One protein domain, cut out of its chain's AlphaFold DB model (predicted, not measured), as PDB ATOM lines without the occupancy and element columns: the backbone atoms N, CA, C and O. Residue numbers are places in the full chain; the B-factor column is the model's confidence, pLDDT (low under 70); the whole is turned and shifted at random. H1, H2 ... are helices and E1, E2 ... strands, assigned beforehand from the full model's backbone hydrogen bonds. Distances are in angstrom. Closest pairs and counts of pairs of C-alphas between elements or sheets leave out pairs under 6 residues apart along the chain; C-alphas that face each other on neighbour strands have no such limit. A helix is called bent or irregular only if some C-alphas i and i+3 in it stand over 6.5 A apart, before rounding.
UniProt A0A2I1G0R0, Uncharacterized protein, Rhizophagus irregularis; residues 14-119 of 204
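Overview. This is residues 14 to 119 of the 204 residues of an uncharacterized protein of Rhizophagus irregularis (UniProt A0A2I1G0R0). A twisted sheet of five antiparallel strands has the helix H2 packed along one face, and a long loop extends well beyond the sheet, with residues 80 to 86 sticking out free. H1 and the small H4 lie off the sheet, near the two ends of the printed part. The 106 printed residues hold H1 E1 H2 E2 E3 H3 E4 E5 H4 in chain order, a mixed class; the sheet's order is E1 - E5 - E4 - E3 - E2. The whole is compact, radius of gyration of the C-alphas 14.8 A, yet elongated, spanning 50 by 33 by 25 A.

Along the chain. The strands are E1, residues 28 to 32; E5, 104 to 109, 16.3 A long; E4, 93 to 98, 16.7 A; E3, 67 to 72, 17.0 A; and E2, 56 to 62, 16.9 A. H2, residues 34 to 43, is 14.3 A long. H1, residues 14 to 21, begins at C-alpha 14 (-52.405, 10.362, 39.585). H3 is residues 73 to 76, irregular, with C-alphas 73 and 76 7.1 A apart. H4, residues 114 to 118, ends at C-alpha 118 (-34.440, 1.465, 49.751).

Arrangement. E1 and E2 are the edge strands. N 30 and O 106 join E1 to E5 within hydrogen-bond range at 2.9 A; N 95 and O 107 do so in the hairpin E4 and E5 at 2.7 A, N 94 and O 70 between E4 and E3 at 2.9 A, and N 57 and O 71 in the hairpin E2 and E3 at 2.8 A. H2 is on the sheet at a height of 9.5 A, over E5 and, only just, with 3 C-alphas, E1; it runs along the strands, at 11 degrees to E5 on the local plane. Its closest C-alpha pair with E5 is Ala 37 and Ile 104, 6.2 A. H3 only grazes the sheet with residues 73 to 75; it is close to H4 but not clearly touching, the closest C-alphas, His 74 and Cys 116, being 6.7 A apart. H1 and H2 are apart. In H1, H2 and H4 every O i to N i+4 pair is within hydrogen-bond range; H3 is too short for one.

Size, cuts and confidence. The C-alphas of Lys 83 and Asn 101, 50.6 A, are the farthest apart. The printed part has no cut. The links H2 to E2 and H3 to E4 are long. Confidence is under 70 at residues 48 to 53 and 76 to 88.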
ATOM      1  N   GLU A  14     -52.587   9.852  38.224       82.12
ATOM      2  CA  GLU A  14     -52.405  10.362  39.585       82.12
ATOM      3  C   GLU A  14     -50.986  10.909  39.766       82.12
ATOM      4  O   GLU A  14     -50.825  12.053  40.172       82.12
ATOM      5  N   GLN A  15     -49.971  10.156  39.340       83.88
ATOM      6  CA  GLN A  15     -48.573  10.595  39.381       83.88
ATOM      7  C   GLN A  15     -48.320  11.838  38.514       83.88
ATOM      8  O   GLN A  15     -47.547  12.717  38.883       83.88
ATOM      9  N   GLN A  16     -48.974  11.940  37.353       84.62
ATOM     10  CA  GLN A  16     -48.893  13.142  36.520       84.62
ATOM     11  C   GLN A  16     -49.558  14.346  37.194       84.62
ATOM     12  O   GLN A  16     -49.016  15.445  37.123       84.62
ATOM     13  N   LYS A  17     -50.705  14.153  37.861       85.12
ATOM     14  CA  LYS A  17     -51.359  15.210  38.649       85.12
ATOM     15  C   LYS A  17     -50.485  15.660  39.816       85.12
ATOM     16  O   LYS A  17     -50.383  16.858  40.043       85.12
ATOM     17  N   GLU A  18     -49.843  14.724  40.508       87.50
ATOM     18  CA  GLU A  18     -48.919  15.022  41.603       87.50
ATOM     19  C   GLU A  18     -47.694  15.791  41.102       87.50
ATOM     20  O   GLU A  18     -47.372  16.851  41.622       87.50
ATOM     21  N   LEU A  19     -47.062  15.350  40.009       86.38
ATOM     22  CA  LEU A  19     -45.980  16.115  39.381       86.38
ATOM     23  C   LEU A  19     -46.409  17.533  38.987       86.38
ATOM     24  O   LEU A  19     -45.624  18.465  39.120       86.38
ATOM     25  N   LEU A  20     -47.638  17.696  38.497       86.38
ATOM     26  CA  LEU A  20     -48.194  18.995  38.125       86.38
ATOM     27  C   LEU A  20     -48.552  19.876  39.330       86.38
ATOM     28  O   LEU A  20     -48.655  21.090  39.154       86.38
ATOM     29  N   SER A  21     -48.764  19.298  40.516       88.75
ATOM     30  CA  SER A  21     -49.047  20.051  41.742       88.75
ATOM     31  C   SER A  21     -47.781  20.480  42.485       88.75
ATOM     32  O   SER A  21     -47.848  21.373  43.331       88.75
ATOM     33  N   LEU A  22     -46.622  19.887  42.174       88.62
ATOM     34  CA  LEU A  22     -45.350  20.290  42.768       88.62
ATOM     35  C   LEU A  22     -44.967  21.719  42.343       88.62
ATOM     36  O   LEU A  22     -45.066  22.065  41.162       88.62
ATOM     37  N   PRO A  23     -44.462  22.551  43.274       91.31
ATOM     38  CA  PRO A  23     -43.942  23.865  42.927       91.31
ATOM     39  C   PRO A  23     -42.718  23.732  42.021       91.31
ATOM     40  O   PRO A  23     -41.894  22.831  42.187       91.31
ATOM     41  N   TYR A  24     -42.568  24.678  41.094       88.38
ATOM     42  CA  TYR A  24     -41.469  24.676  40.128       88.38
ATOM     43  C   TYR A  24     -40.080  24.689  40.795       88.38
ATOM     44  O   TYR A  24     -39.153  24.086  40.273       88.38
ATOM     45  N   SER A  25     -39.946  25.262  41.996       91.06
ATOM     46  CA  SER A  25     -38.703  25.252  42.788       91.06
ATOM     47  C   SER A  25     -38.194  23.859  43.175       91.06
ATOM     48  O   SER A  25     -37.027  23.714  43.522       91.06
ATOM     49  N   LYS A  26     -39.044  22.825  43.123       92.19
ATOM     50  CA  LYS A  26     -38.629  21.430  43.336       92.19
ATOM     51  C   LYS A  26     -38.018  20.785  42.094       92.19
ATOM     52  O   LYS A  26     -37.505  19.671  42.182       92.19
ATOM     53  N   PHE A  27     -38.120  21.436  40.940       92.75
ATOM     54  CA  PHE A  27     -37.558  20.943  39.698       92.75
ATOM     55  C   PHE A  27     -36.149  21.486  39.522       92.75
ATOM     56  O   PHE A  27     -35.855  22.644  39.808       92.75
ATOM     57  N   ILE A  28     -35.286  20.628  39.002       94.44
ATOM     58  CA  ILE A  28     -34.028  21.051  38.420       94.44
ATOM     59  C   ILE A  28     -34.341  21.630  37.047       94.44
ATOM     60  O   ILE A  28     -35.001  20.977  36.238       94.44
ATOM     61  N   ASP A  29     -33.848  22.836  36.804       94.12
ATOM     62  CA  ASP A  29     -33.797  23.471  35.495       94.12
ATOM     63  C   ASP A  29     -32.454  24.202  35.398       94.12
ATOM     64  O   ASP A  29     -32.267  25.266  35.987       94.12
ATOM     65  N   LYS A  30     -31.464  23.555  34.777       92.75
ATOM     66  CA  LYS A  30     -30.088  24.059  34.697       92.75
ATOM     67  C   LYS A  30     -29.561  23.944  33.274       92.75
ATOM     68  O   LYS A  30     -29.682  22.889  32.656       92.75
ATOM     69  N   CYS A  31     -28.916  25.001  32.795       93.00
ATOM     70  CA  CYS A  31     -27.987  24.937  31.672       93.00
ATOM     71  C   CYS A  31     -26.576  24.888  32.253       93.00
ATOM     72  O   CYS A  31     -26.191  25.788  32.996       93.00
ATOM     73  N   LEU A  32     -25.840  23.820  31.969       91.38
ATOM     74  CA  LEU A  32     -24.502  23.581  32.499       91.38
ATOM     75  C   LEU A  32     -23.491  23.527  31.357       91.38
ATOM     76  O   LEU A  32     -23.813  23.037  30.273       91.38
ATOM     77  N   SER A  33     -22.260  23.973  31.622       89.25
ATOM     78  CA  SER A  33     -21.127  23.697  30.735       89.25
ATOM     79  C   SER A  33     -20.936  22.182  30.586       89.25
ATOM     80  O   SER A  33     -21.447  21.403  31.390       89.25
ATOM     81  N   GLN A  34     -20.194  21.732  29.574       80.69
ATOM     82  CA  GLN A  34     -19.971  20.293  29.379       80.69
ATOM     83  C   GLN A  34     -19.297  19.632  30.598       80.69
ATOM     84  O   GLN A  34     -19.717  18.552  31.019       80.69
ATOM     85  N   ASN A  35     -18.320  20.308  31.213       84.06
ATOM     86  CA  ASN A  35     -17.603  19.801  32.386       84.06
ATOM     87  C   ASN A  35     -18.503  19.740  33.627       84.06
ATOM     88  O   ASN A  35     -18.549  18.719  34.316       84.06
ATOM     89  N   ASP A  36     -19.276  20.798  33.878       89.44
ATOM     90  CA  ASP A  36     -20.193  20.840  35.022       89.44
ATOM     91  C   ASP A  36     -21.338  19.844  34.849       89.44
ATOM     92  O   ASP A  36     -21.761  19.187  35.801       89.44
ATOM     93  N   ALA A  37     -21.820  19.689  33.616       89.19
ATOM     94  CA  ALA A  37     -22.841  18.717  33.281       89.19
ATOM     95  C   ALA A  37     -22.346  17.292  33.514       89.19
ATOM     96  O   ALA A  37     -23.082  16.495  34.085       89.19
ATOM     97  N   HIS A  38     -21.113  16.962  33.128       86.06
ATOM     98  CA  HIS A  38     -20.555  15.639  33.384       86.06
ATOM     99  C   HIS A  38     -20.528  15.319  34.888       86.06
ATOM    100  O   HIS A  38     -21.041  14.277  35.308       86.06
ATOM    101  N   SER A  39     -20.021  16.245  35.707       89.56
ATOM    102  CA  SER A  39     -20.008  16.110  37.170       89.56
ATOM    103  C   SER A  39     -21.416  15.950  37.744       89.56
ATOM    104  O   SER A  39     -21.670  15.016  38.504       89.56
ATOM    105  N   PHE A  40     -22.361  16.784  37.302       91.38
ATOM    106  CA  PHE A  40     -23.759  16.727  37.728       91.38
ATOM    107  C   PHE A  40     -24.436  15.401  37.346       91.38
ATOM    108  O   PHE A  40     -25.138  14.781  38.146       91.38
ATOM    109  N   LEU A  41     -24.233  14.933  36.112       89.69
ATOM    110  CA  LEU A  41     -24.805  13.675  35.637       89.69
ATOM    111  C   LEU A  41     -24.241  12.482  36.413       89.69
ATOM    112  O   LEU A  41     -24.983  11.536  36.685       89.69
ATOM    113  N   LYS A  42     -22.959  12.521  36.786       87.88
ATOM    114  CA  LYS A  42     -22.324  11.500  37.623       87.88
ATOM    115  C   LYS A  42     -22.875  11.517  39.049       87.88
ATOM    116  O   LYS A  42     -23.304  10.471  39.525       87.88
ATOM    117  N   GLU A  43     -22.937  12.684  39.688       89.25
ATOM    118  CA  GLU A  43     -23.475  12.864  41.047       89.25
ATOM    119  C   GLU A  43     -24.907  12.322  41.176       89.25
ATOM    120  O   GLU A  43     -25.244  11.624  42.132       89.25
ATOM    121  N   HIS A  44     -25.744  12.569  40.166       88.50
ATOM    122  CA  HIS A  44     -27.140  12.129  40.154       88.50
ATOM    123  C   HIS A  44     -27.375  10.764  39.480       88.50
ATOM    124  O   HIS A  44     -28.529  10.361  39.284       88.50
ATOM    125  N   ASN A  45     -26.314  10.027  39.133       86.56
ATOM    126  CA  ASN A  45     -26.379   8.728  38.448       86.56
ATOM    127  C   ASN A  45     -27.172   8.746  37.121       86.56
ATOM    128  O   ASN A  45     -27.745   7.737  36.707       86.56
ATOM    129  N   LEU A  46     -27.204   9.893  36.441       87.62
ATOM    130  CA  LEU A  46     -27.893  10.117  35.167       87.62
ATOM    131  C   LEU A  46     -27.041   9.720  33.948       87.62
ATOM    132  O   LEU A  46     -27.485   9.876  32.807       87.62
ATOM    133  N   MET A  47     -25.821   9.226  34.173       80.00
ATOM    134  CA  MET A  47     -24.918   8.824  33.102       80.00
ATOM    135  C   MET A  47     -25.475   7.634  32.297       80.00
ATOM    136  O   MET A  47     -25.945   6.648  32.873       80.00
ATOM    137  N   PRO A  48     -25.422   7.696  30.957       57.97
ATOM    138  CA  PRO A  48     -25.814   6.594  30.091       57.97
ATOM    139  C   PRO A  48     -24.776   5.470  30.169       57.97
ATOM    140  O   PRO A  48     -23.667   5.608  29.670       57.97
ATOM    141  N   GLY A  49     -25.131   4.336  30.765       53.19
ATOM    142  CA  GLY A  49     -24.232   3.187  30.835       53.19
ATOM    143  C   GLY A  49     -24.949   1.912  31.253       53.19
ATOM    144  O   GLY A  49     -26.027   1.954  31.843       53.19
ATOM    145  N   LYS A  50     -24.329   0.760  30.970       51.25
ATOM    146  CA  LYS A  50     -24.803  -0.587  31.352       51.25
ATOM    147  C   LYS A  50     -24.735  -0.855  32.864       51.25
ATOM    148  O   LYS A  50     -24.794  -2.012  33.281       51.25
ATOM    149  N   ASN A  51     -24.610   0.185  33.687       52.38
ATOM    150  CA  ASN A  51     -24.582   0.040  35.130       52.38
ATOM    151  C   ASN A  51     -25.964  -0.424  35.578       52.38
ATOM    152  O   ASN A  51     -26.919   0.351  35.636       52.38
ATOM    153  N   ARG A  52     -26.053  -1.718  35.905       52.56
ATOM    154  CA  ARG A  52     -27.243  -2.364  36.478       52.56
ATOM    155  C   ARG A  52     -27.696  -1.706  37.789       52.56
ATOM    156  O   ARG A  52     -28.792  -1.980  38.257       52.56
ATOM    157  N   GLU A  53     -26.863  -0.839  38.354       59.97
ATOM    158  CA  GLU A  53     -27.101  -0.066  39.568       59.97
ATOM    159  C   GLU A  53     -27.908   1.221  39.329       59.97
ATOM    160  O   GLU A  53     -28.449   1.794  40.275       59.97
ATOM    161  N   SER A  54     -28.042   1.684  38.078       73.31
ATOM    162  CA  SER A  54     -28.799   2.906  37.815       73.31
ATOM    163  C   SER A  54     -30.300   2.670  37.995       73.31
ATOM    164  O   SER A  54     -30.920   1.842  37.324       73.31
ATOM    165  N   LYS A  55     -30.919   3.465  38.874       81.44
ATOM    166  CA  LYS A  55     -32.382   3.520  39.037       81.44
ATOM    167  C   LYS A  55     -33.072   4.209  37.864       81.44
ATOM    168  O   LYS A  55     -34.301   4.296  37.856       81.44
ATOM    169  N   TRP A  56     -32.318   4.694  36.883       85.62
ATOM    170  CA  TRP A  56     -32.823   5.406  35.723       85.62
ATOM    171  C   TRP A  56     -32.979   4.475  34.525       85.62
ATOM    172  O   TRP A  56     -32.084   3.724  34.154       85.62
ATOM    173  N   ARG A  57     -34.134   4.565  33.868       84.56
ATOM    174  CA  ARG A  57     -34.413   3.912  32.592       84.56
ATOM    175  C   ARG A  57     -34.627   4.969  31.522       84.56
ATOM    176  O   ARG A  57     -35.437   5.880  31.697       84.56
ATOM    177  N   VAL A  58     -33.964   4.800  30.383       85.19
ATOM    178  CA  VAL A  58     -34.232   5.608  29.189       85.19
ATOM    179  C   VAL A  58     -35.646   5.297  28.691       85.19
ATOM    180  O   VAL A  58     -35.983   4.149  28.407       85.19
ATOM    181  N   ARG A  59     -36.501   6.319  28.617       83.19
ATOM    182  CA  ARG A  59     -37.877   6.217  28.096       83.19
ATOM    183  C   ARG A  59     -38.010   6.744  26.683       83.19
ATOM    184  O   ARG A  59     -38.846   6.263  25.925       83.19
ATOM    185  N   TYR A  60     -37.207   7.741  26.353       83.88
ATOM    186  CA  TYR A  60     -37.178   8.343  25.036       83.88
ATOM    187  C   TYR A  60     -35.778   8.868  24.765       83.88
ATOM    188  O   TYR A  60     -35.160   9.484  25.631       83.88
ATOM    189  N   SER A  61     -35.298   8.647  23.552       83.44
ATOM    190  CA  SER A  61     -34.095   9.270  23.026       83.44
ATOM    191  C   SER A  61     -34.380   9.751  21.611       83.44
ATOM    192  O   SER A  61     -35.126   9.131  20.853       83.44
ATOM    193  N   ASN A  62     -33.817  10.900  21.266       82.56
ATOM    194  CA  ASN A  62     -33.838  11.435  19.922       82.56
ATOM    195  C   ASN A  62     -32.458  11.983  19.600       82.56
ATOM    196  O   ASN A  62     -32.097  13.073  20.041       82.56
ATOM    197  N   ASN A  63     -31.731  11.206  18.811       76.06
ATOM    198  CA  ASN A  63     -30.369  11.508  18.407       76.06
ATOM    199  C   ASN A  63     -30.313  12.762  17.529       76.06
ATOM    200  O   ASN A  63     -29.466  13.608  17.743       76.06
ATOM    201  N   ALA A  64     -31.266  12.949  16.612       73.88
ATOM    202  CA  ALA A  64     -31.301  14.138  15.755       73.88
ATOM    203  C   ALA A  64     -31.556  15.440  16.535       73.88
ATOM    204  O   ALA A  64     -31.244  16.524  16.055       73.88
ATOM    205  N   LYS A  65     -32.163  15.343  17.722       75.25
ATOM    206  CA  LYS A  65     -32.447  16.494  18.591       75.25
ATOM    207  C   LYS A  65     -31.531  16.560  19.811       75.25
ATOM    208  O   LYS A  65     -31.811  17.383  20.674       75.25
ATOM    209  N   ASN A  66     -30.545  15.663  19.917       84.56
ATOM    210  CA  ASN A  66     -29.704  15.436  21.096       84.56
ATOM    211  C   ASN A  66     -30.488  15.455  22.422       84.56
ATOM    212  O   ASN A  66     -30.116  16.114  23.390       84.56
ATOM    213  N   LYS A  67     -31.635  14.762  22.451       87.25
ATOM    214  CA  LYS A  67     -32.556  14.738  23.599       87.25
ATOM    215  C   LYS A  67     -32.673  13.347  24.177       87.25
ATOM    216  O   LYS A  67     -32.889  12.381  23.446       87.25
ATOM    217  N   ARG A  68     -32.651  13.253  25.502       87.50
ATOM    218  CA  ARG A  68     -32.917  12.027  26.253       87.50
ATOM    219  C   ARG A  68     -33.872  12.303  27.400       87.50
ATOM    220  O   ARG A  68     -33.832  13.353  28.032       87.50
ATOM    221  N   LEU A  69     -34.751  11.344  27.654       89.38
ATOM    222  CA  LEU A  69     -35.661  11.330  28.785       89.38
ATOM    223  C   LEU A  69     -35.408  10.069  29.597       89.38
ATOM    224  O   LEU A  69     -35.625   8.951  29.121       89.38
ATOM    225  N   LEU A  70     -34.983  10.277  30.830       89.38
ATOM    226  CA  LEU A  70     -34.798   9.272  31.855       89.38
ATOM    227  C   LEU A  70     -35.990   9.307  32.805       89.38
ATOM    228  O   LEU A  70     -36.528  10.368  33.118       89.38
ATOM    229  N   GLN A  71     -36.399   8.139  33.277       88.88
ATOM    230  CA  GLN A  71     -37.411   7.991  34.314       88.88
ATOM    231  C   GLN A  71     -36.958   6.908  35.281       88.88
ATOM    232  O   GLN A  71     -36.353   5.923  34.855       88.88
ATOM    233  N   CYS A  72     -37.288   7.049  36.560       88.19
ATOM    234  CA  CYS A  72     -37.037   5.993  37.521       88.19
ATOM    235  C   CYS A  72     -37.667   4.653  37.078       88.19
ATOM    236  O   CYS A  72     -38.802   4.612  36.585       88.19
ATOM    237  N   ILE A  73     -36.952   3.541  37.284       81.19
ATOM    238  CA  ILE A  73     -37.434   2.174  37.031       81.19
ATOM    239  C   ILE A  73     -38.729   1.868  37.796       81.19
ATOM    240  O   ILE A  73     -39.615   1.212  37.251       81.19
ATOM    241  N   HIS A  74     -38.881   2.423  38.999       80.44
ATOM    242  CA  HIS A  74     -40.064   2.275  39.851       80.44
ATOM    243  C   HIS A  74     -41.146   3.323  39.558       80.44
ATOM    244  O   HIS A  74     -42.171   3.358  40.234       80.44
ATOM    245  N   GLY A  75     -40.944   4.193  38.564       73.50
ATOM    246  CA  GLY A  75     -41.875   5.281  38.279       73.50
ATOM    247  C   GLY A  75     -43.155   4.867  37.572       73.50
ATOM    248  O   GLY A  75     -44.104   5.633  37.526       73.50
ATOM    249  N   SER A  76     -43.220   3.651  37.041       62.78
ATOM    250  CA  SER A  76     -44.412   3.136  36.362       62.78
ATOM    251  C   SER A  76     -44.519   1.626  36.518       62.78
ATOM    252  O   SER A  76     -44.817   0.904  35.568       62.78
ATOM    253  N   ASN A  77     -44.255   1.124  37.713       52.31
ATOM    254  CA  ASN A  77     -44.630  -0.239  38.009       52.31
ATOM    255  C   ASN A  77     -45.827  -0.159  38.937       52.31
ATOM    256  O   ASN A  77     -45.688  -0.078  40.152       52.31
ATOM    257  N   ILE A  78     -47.013  -0.257  38.332       45.97
ATOM    258  CA  ILE A  78     -48.090  -1.046  38.924       45.97
ATOM    259  C   ILE A  78     -47.505  -2.460  39.079       45.97
ATOM    260  O   ILE A  78     -47.787  -3.368  38.301       45.97
ATOM    261  N   GLN A  79     -46.602  -2.655  40.041       45.75
ATOM    262  CA  GLN A  79     -46.373  -3.968  40.596       45.75
ATOM    263  C   GLN A  79     -47.654  -4.230  41.373       45.75
ATOM    264  O   GLN A  79     -47.789  -3.870  42.535       45.75
ATOM    265  N   ARG A  80     -48.629  -4.841  40.693       42.66
ATOM    266  CA  ARG A  80     -49.664  -5.643  41.340       42.66
ATOM    267  C   ARG A  80     -48.961  -6.827  42.013       42.66
ATOM    268  O   ARG A  80     -49.148  -7.978  41.635       42.66
ATOM    269  N   THR A  81     -48.130  -6.574  43.017       42.91
ATOM    270  CA  THR A  81     -47.973  -7.561  44.072       42.91
ATOM    271  C   THR A  81     -49.354  -7.628  44.709       42.91
ATOM    272  O   THR A  81     -49.922  -6.609  45.096       42.91
ATOM    273  N   ARG A  82     -49.964  -8.818  44.734       47.19
ATOM    274  CA  ARG A  82     -51.334  -9.075  45.229       47.19
ATOM    275  C   ARG A  82     -51.552  -8.691  46.714       47.19
ATOM    276  O   ARG A  82     -52.499  -9.168  47.324       47.19
ATOM    277  N   LYS A  83     -50.669  -7.888  47.318       45.25
ATOM    278  CA  LYS A  83     -50.607  -7.612  48.753       45.25
ATOM    279  C   LYS A  83     -50.360  -6.154  49.170       45.25
ATOM    280  O   LYS A  83     -50.328  -5.934  50.373       45.25
ATOM    281  N   MET A  84     -50.234  -5.155  48.287       41.41
ATOM    282  CA  MET A  84     -50.137  -3.757  48.754       41.41
ATOM    283  C   MET A  84     -50.930  -2.771  47.892       41.41
ATOM    284  O   MET A  84     -50.640  -2.563  46.719       41.41
ATOM    285  N   ASN A  85     -51.924  -2.135  48.514       39.41
ATOM    286  CA  ASN A  85     -52.836  -1.156  47.914       39.41
ATOM    287  C   ASN A  85     -52.245   0.270  47.802       39.41
ATOM    288  O   ASN A  85     -52.988   1.198  47.501       39.41
ATOM    289  N   THR A  86     -50.952   0.486  48.071       51.28
ATOM    290  CA  THR A  86     -50.438   1.831  48.407       51.28
ATOM    291  C   THR A  86     -49.174   2.281  47.678       51.28
ATOM    292  O   THR A  86     -48.712   3.390  47.934       51.28
ATOM    293  N   PHE A  87     -48.595   1.494  46.764       53.38
ATOM    294  CA  PHE A  87     -47.376   1.949  46.087       53.38
ATOM    295  C   PHE A  87     -47.687   3.029  45.041       53.38
ATOM    296  O   PHE A  87     -48.073   2.733  43.907       53.38
ATOM    297  N   VAL A  88     -47.489   4.294  45.419       60.53
ATOM    298  CA  VAL A  88     -47.370   5.408  44.476       60.53
ATOM    299  C   VAL A  88     -45.972   5.319  43.873       60.53
ATOM    300  O   VAL A  88     -44.968   5.476  44.564       60.53
ATOM    301  N   GLY A  89     -45.891   4.990  42.584       75.44
ATOM    302  CA  GLY A  89     -44.605   4.842  41.905       75.44
ATOM    303  C   GLY A  89     -43.748   6.113  41.978       75.44
ATOM    304  O   GLY A  89     -44.253   7.230  42.090       75.44
ATOM    305  N   CYS A  90     -42.434   5.954  41.850       87.31
ATOM    306  CA  CYS A  90     -41.485   7.063  41.952       87.31
ATOM    307  C   CYS A  90     -41.663   8.116  40.840       87.31
ATOM    308  O   CYS A  90     -41.522   7.809  39.661       87.31
ATOM    309  N   LEU A  91     -41.857   9.385  41.203       90.31
ATOM    310  CA  LEU A  91     -42.060  10.472  40.234       90.31
ATOM    311  C   LEU A  91     -40.790  10.922  39.497       90.31
ATOM    312  O   LEU A  91     -40.870  11.721  38.562       90.31
ATOM    313  N   ALA A  92     -39.619  10.456  39.936       92.31
ATOM    314  CA  ALA A  92     -38.344  10.958  39.452       92.31
ATOM    315  C   ALA A  92     -38.159  10.762  37.934       92.31
ATOM    316  O   ALA A  92     -38.284   9.651  37.399       92.31
ATOM    317  N   PHE A  93     -37.831  11.851  37.238       92.56
ATOM    318  CA  PHE A  93     -37.522  11.889  35.810       92.56
ATOM    319  C   PHE A  93     -36.498  12.987  35.506       92.56
ATOM    320  O   PHE A  93     -36.473  14.022  36.168       92.56
ATOM    321  N   ALA A  94     -35.709  12.791  34.453       93.06
ATOM    322  CA  ALA A  94     -34.757  13.779  33.962       93.06
ATOM    323  C   ALA A  94     -34.837  13.878  32.441       93.06
ATOM    324  O   ALA A  94     -34.790  12.873  31.733       93.06
ATOM    325  N   ARG A  95     -34.946  15.092  31.922       92.25
ATOM    326  CA  ARG A  95     -34.764  15.410  30.513       92.25
ATOM    327  C   ARG A  95     -33.397  16.045  30.351       92.25
ATOM    328  O   ARG A  95     -33.118  17.054  30.981       92.25
ATOM    329  N   ILE A  96     -32.594  15.468  29.474       91.88
ATOM    330  CA  ILE A  96     -31.252  15.933  29.146       91.88
ATOM    331  C   ILE A  96     -31.280  16.330  27.674       91.88
ATOM    332  O   ILE A  96     -31.706  15.538  26.829       91.88
ATOM    333  N   THR A  97     -30.895  17.565  27.381       91.31
ATOM    334  CA  THR A  97     -30.812  18.105  26.024       91.31
ATOM    335  C   THR A  97     -29.424  18.686  25.826       91.31
ATOM    336  O   THR A  97     -29.048  19.600  26.549       91.31
ATOM    337  N   GLU A  98     -28.671  18.190  24.853       88.31
ATOM    338  CA  GLU A  98     -27.413  18.834  24.476       88.31
ATOM    339  C   GLU A  98     -27.733  20.047  23.597       88.31
ATOM    340  O   GLU A  98     -28.530  19.959  22.658       88.31
ATOM    341  N   LEU A  99     -27.112  21.179  23.911       87.00
ATOM    342  CA  LEU A  99     -27.255  22.447  23.196       87.00
ATOM    343  C   LEU A  99     -26.077  22.671  22.225       87.00
ATOM    344  O   LEU A  99     -25.712  23.798  21.917       87.00
ATOM    345  N   GLY A 100     -25.450  21.588  21.749       77.94
ATOM    346  CA  GLY A 100     -24.236  21.657  20.933       77.94
ATOM    347  C   GLY A 100     -23.017  22.073  21.762       77.94
ATOM    348  O   GLY A 100     -22.782  21.524  22.841       77.94
ATOM    349  N   ASN A 101     -22.249  23.047  21.267       72.38
ATOM    350  CA  ASN A 101     -21.040  23.545  21.939       72.38
ATOM    351  C   ASN A 101     -21.346  24.387  23.191       72.38
ATOM    352  O   ASN A 101     -20.447  24.673  23.973       72.38
ATOM    353  N   GLU A 102     -22.606  24.779  23.392       75.81
ATOM    354  CA  GLU A 102     -23.026  25.682  24.470       75.81
ATOM    355  C   GLU A 102     -23.232  24.968  25.815       75.81
ATOM    356  O   GLU A 102     -23.302  25.615  26.857       75.81
ATOM    357  N   GLY A 103     -23.303  23.632  25.812       86.19
ATOM    358  CA  GLY A 103     -23.430  22.825  27.021       86.19
ATOM    359  C   GLY A 103     -24.664  21.929  27.032       86.19
ATOM    360  O   GLY A 103     -25.168  21.498  25.992       86.19
ATOM    361  N   ILE A 104     -25.130  21.591  28.230       91.19
ATOM    362  CA  ILE A 104     -26.198  20.617  28.453       91.19
ATOM    363  C   ILE A 104     -27.296  21.253  29.300       91.19
ATOM    364  O   ILE A 104     -27.063  21.742  30.404       91.19
ATOM    365  N   HIS A 105     -28.524  21.195  28.789       93.81
ATOM    366  CA  HIS A 105     -29.726  21.556  29.525       93.81
ATOM    367  C   HIS A 105     -30.319  20.333  30.218       93.81
ATOM    368  O   HIS A 105     -30.596  19.309  29.587       93.81
ATOM    369  N   ILE A 106     -30.544  20.456  31.522       93.81
ATOM    370  CA  ILE A 106     -31.134  19.424  32.364       93.81
ATOM    371  C   ILE A 106     -32.403  19.985  32.991       93.81
ATOM    372  O   ILE A 106     -32.359  20.947  33.755       93.81
ATOM    373  N   PHE A 107     -33.527  19.333  32.701       93.69
ATOM    374  CA  PHE A 107     -34.817  19.636  33.305       93.69
ATOM    375  C   PHE A 107     -35.439  18.385  33.921       93.69
ATOM    376  O   PHE A 107     -35.623  17.384  33.226       93.69
ATOM    377  N   GLY A 108     -35.853  18.419  35.183       92.94
ATOM    378  CA  GLY A 108     -36.535  17.270  35.770       92.94
ATOM    379  C   GLY A 108     -36.799  17.350  37.261       92.94
ATOM    380  O   GLY A 108     -36.379  18.276  37.943       92.94
ATOM    381  N   TYR A 109     -37.500  16.341  37.765       93.75
ATOM    382  CA  TYR A 109     -37.666  16.106  39.194       93.75
ATOM    383  C   TYR A 109     -36.767  14.932  39.577       93.75
ATOM    384  O   TYR A 109     -37.035  13.805  39.167       93.75
ATOM    385  N   LEU A 110     -35.676  15.187  40.302       92.81
ATOM    386  CA  LEU A 110     -34.656  14.163  40.580       92.81
ATOM    387  C   LEU A 110     -34.846  13.452  41.926       92.81
ATOM    388  O   LEU A 110     -34.147  12.484  42.216       92.81
ATOM    389  N   ASN A 111     -35.804  13.898  42.742       91.25
ATOM    390  CA  ASN A 111     -36.012  13.332  44.068       91.25
ATOM    391  C   ASN A 111     -36.729  11.984  43.971       91.25
ATOM    392  O   ASN A 111     -37.872  11.883  43.515       91.25
ATOM    393  N   HIS A 112     -36.057  10.944  44.449       87.81
ATOM    394  CA  HIS A 112     -36.661   9.636  44.653       87.81
ATOM    395  C   HIS A 112     -37.438   9.605  45.973       87.81
ATOM    396  O   HIS A 112     -36.996  10.177  46.964       87.81
ATOM    397  N   LEU A 113     -38.568   8.892  45.992       82.00
ATOM    398  CA  LEU A 113     -39.254   8.540  47.240       82.00
ATOM    399  C   LEU A 113     -38.352   7.647  48.102       82.00
ATOM    400  O   LEU A 113     -37.604   6.836  47.553       82.00
ATOM    401  N   GLU A 114     -38.462   7.734  49.428       79.38
ATOM    402  CA  GLU A 114     -37.656   6.921  50.355       79.38
ATOM    403  C   GLU A 114     -37.781   5.418  50.074       79.38
ATOM    404  O   GLU A 114     -36.779   4.708  49.986       79.38
ATOM    405  N   ASP A 115     -38.998   4.936  49.821       77.50
ATOM    406  CA  ASP A 115     -39.231   3.532  49.473       77.50
ATOM    407  C   ASP A 115     -38.515   3.139  48.175       77.50
ATOM    408  O   ASP A 115     -37.934   2.061  48.066       77.50
ATOM    409  N   CYS A 116     -38.477   4.046  47.194       80.69
ATOM    410  CA  CYS A 116     -37.711   3.848  45.966       80.69
ATOM    411  C   CYS A 116     -36.198   3.865  46.231       80.69
ATOM    412  O   CYS A 116     -35.450   3.186  45.525       80.69
ATOM    413  N   GLN A 117     -35.717   4.636  47.209       78.44
ATOM    414  CA  GLN A 117     -34.304   4.672  47.588       78.44
ATOM    415  C   GLN A 117     -33.859   3.368  48.262       78.44
ATOM    416  O   GLN A 117     -32.770   2.886  47.956       78.44
ATOM    417  N   ARG A 118     -34.718   2.748  49.077       77.56
ATOM    418  CA  ARG A 118     -34.440   1.465  49.751       77.56
ATOM    419  C   ARG A 118     -34.505   0.255  48.816       77.56
ATOM    420  O   ARG A 118     -33.892  -0.770  49.093       77.56
ATOM    421  N   GLN A 119     -35.228   0.362  47.700       72.94
ATOM    422  CA  GLN A 119     -35.304  -0.708  46.704       72.94
ATOM    423  C   GLN A 119     -34.013  -0.803  45.884       72.94
ATOM    424  O   GLN A 119     -33.577   0.173  45.260       72.94
TER     425      GLN A 119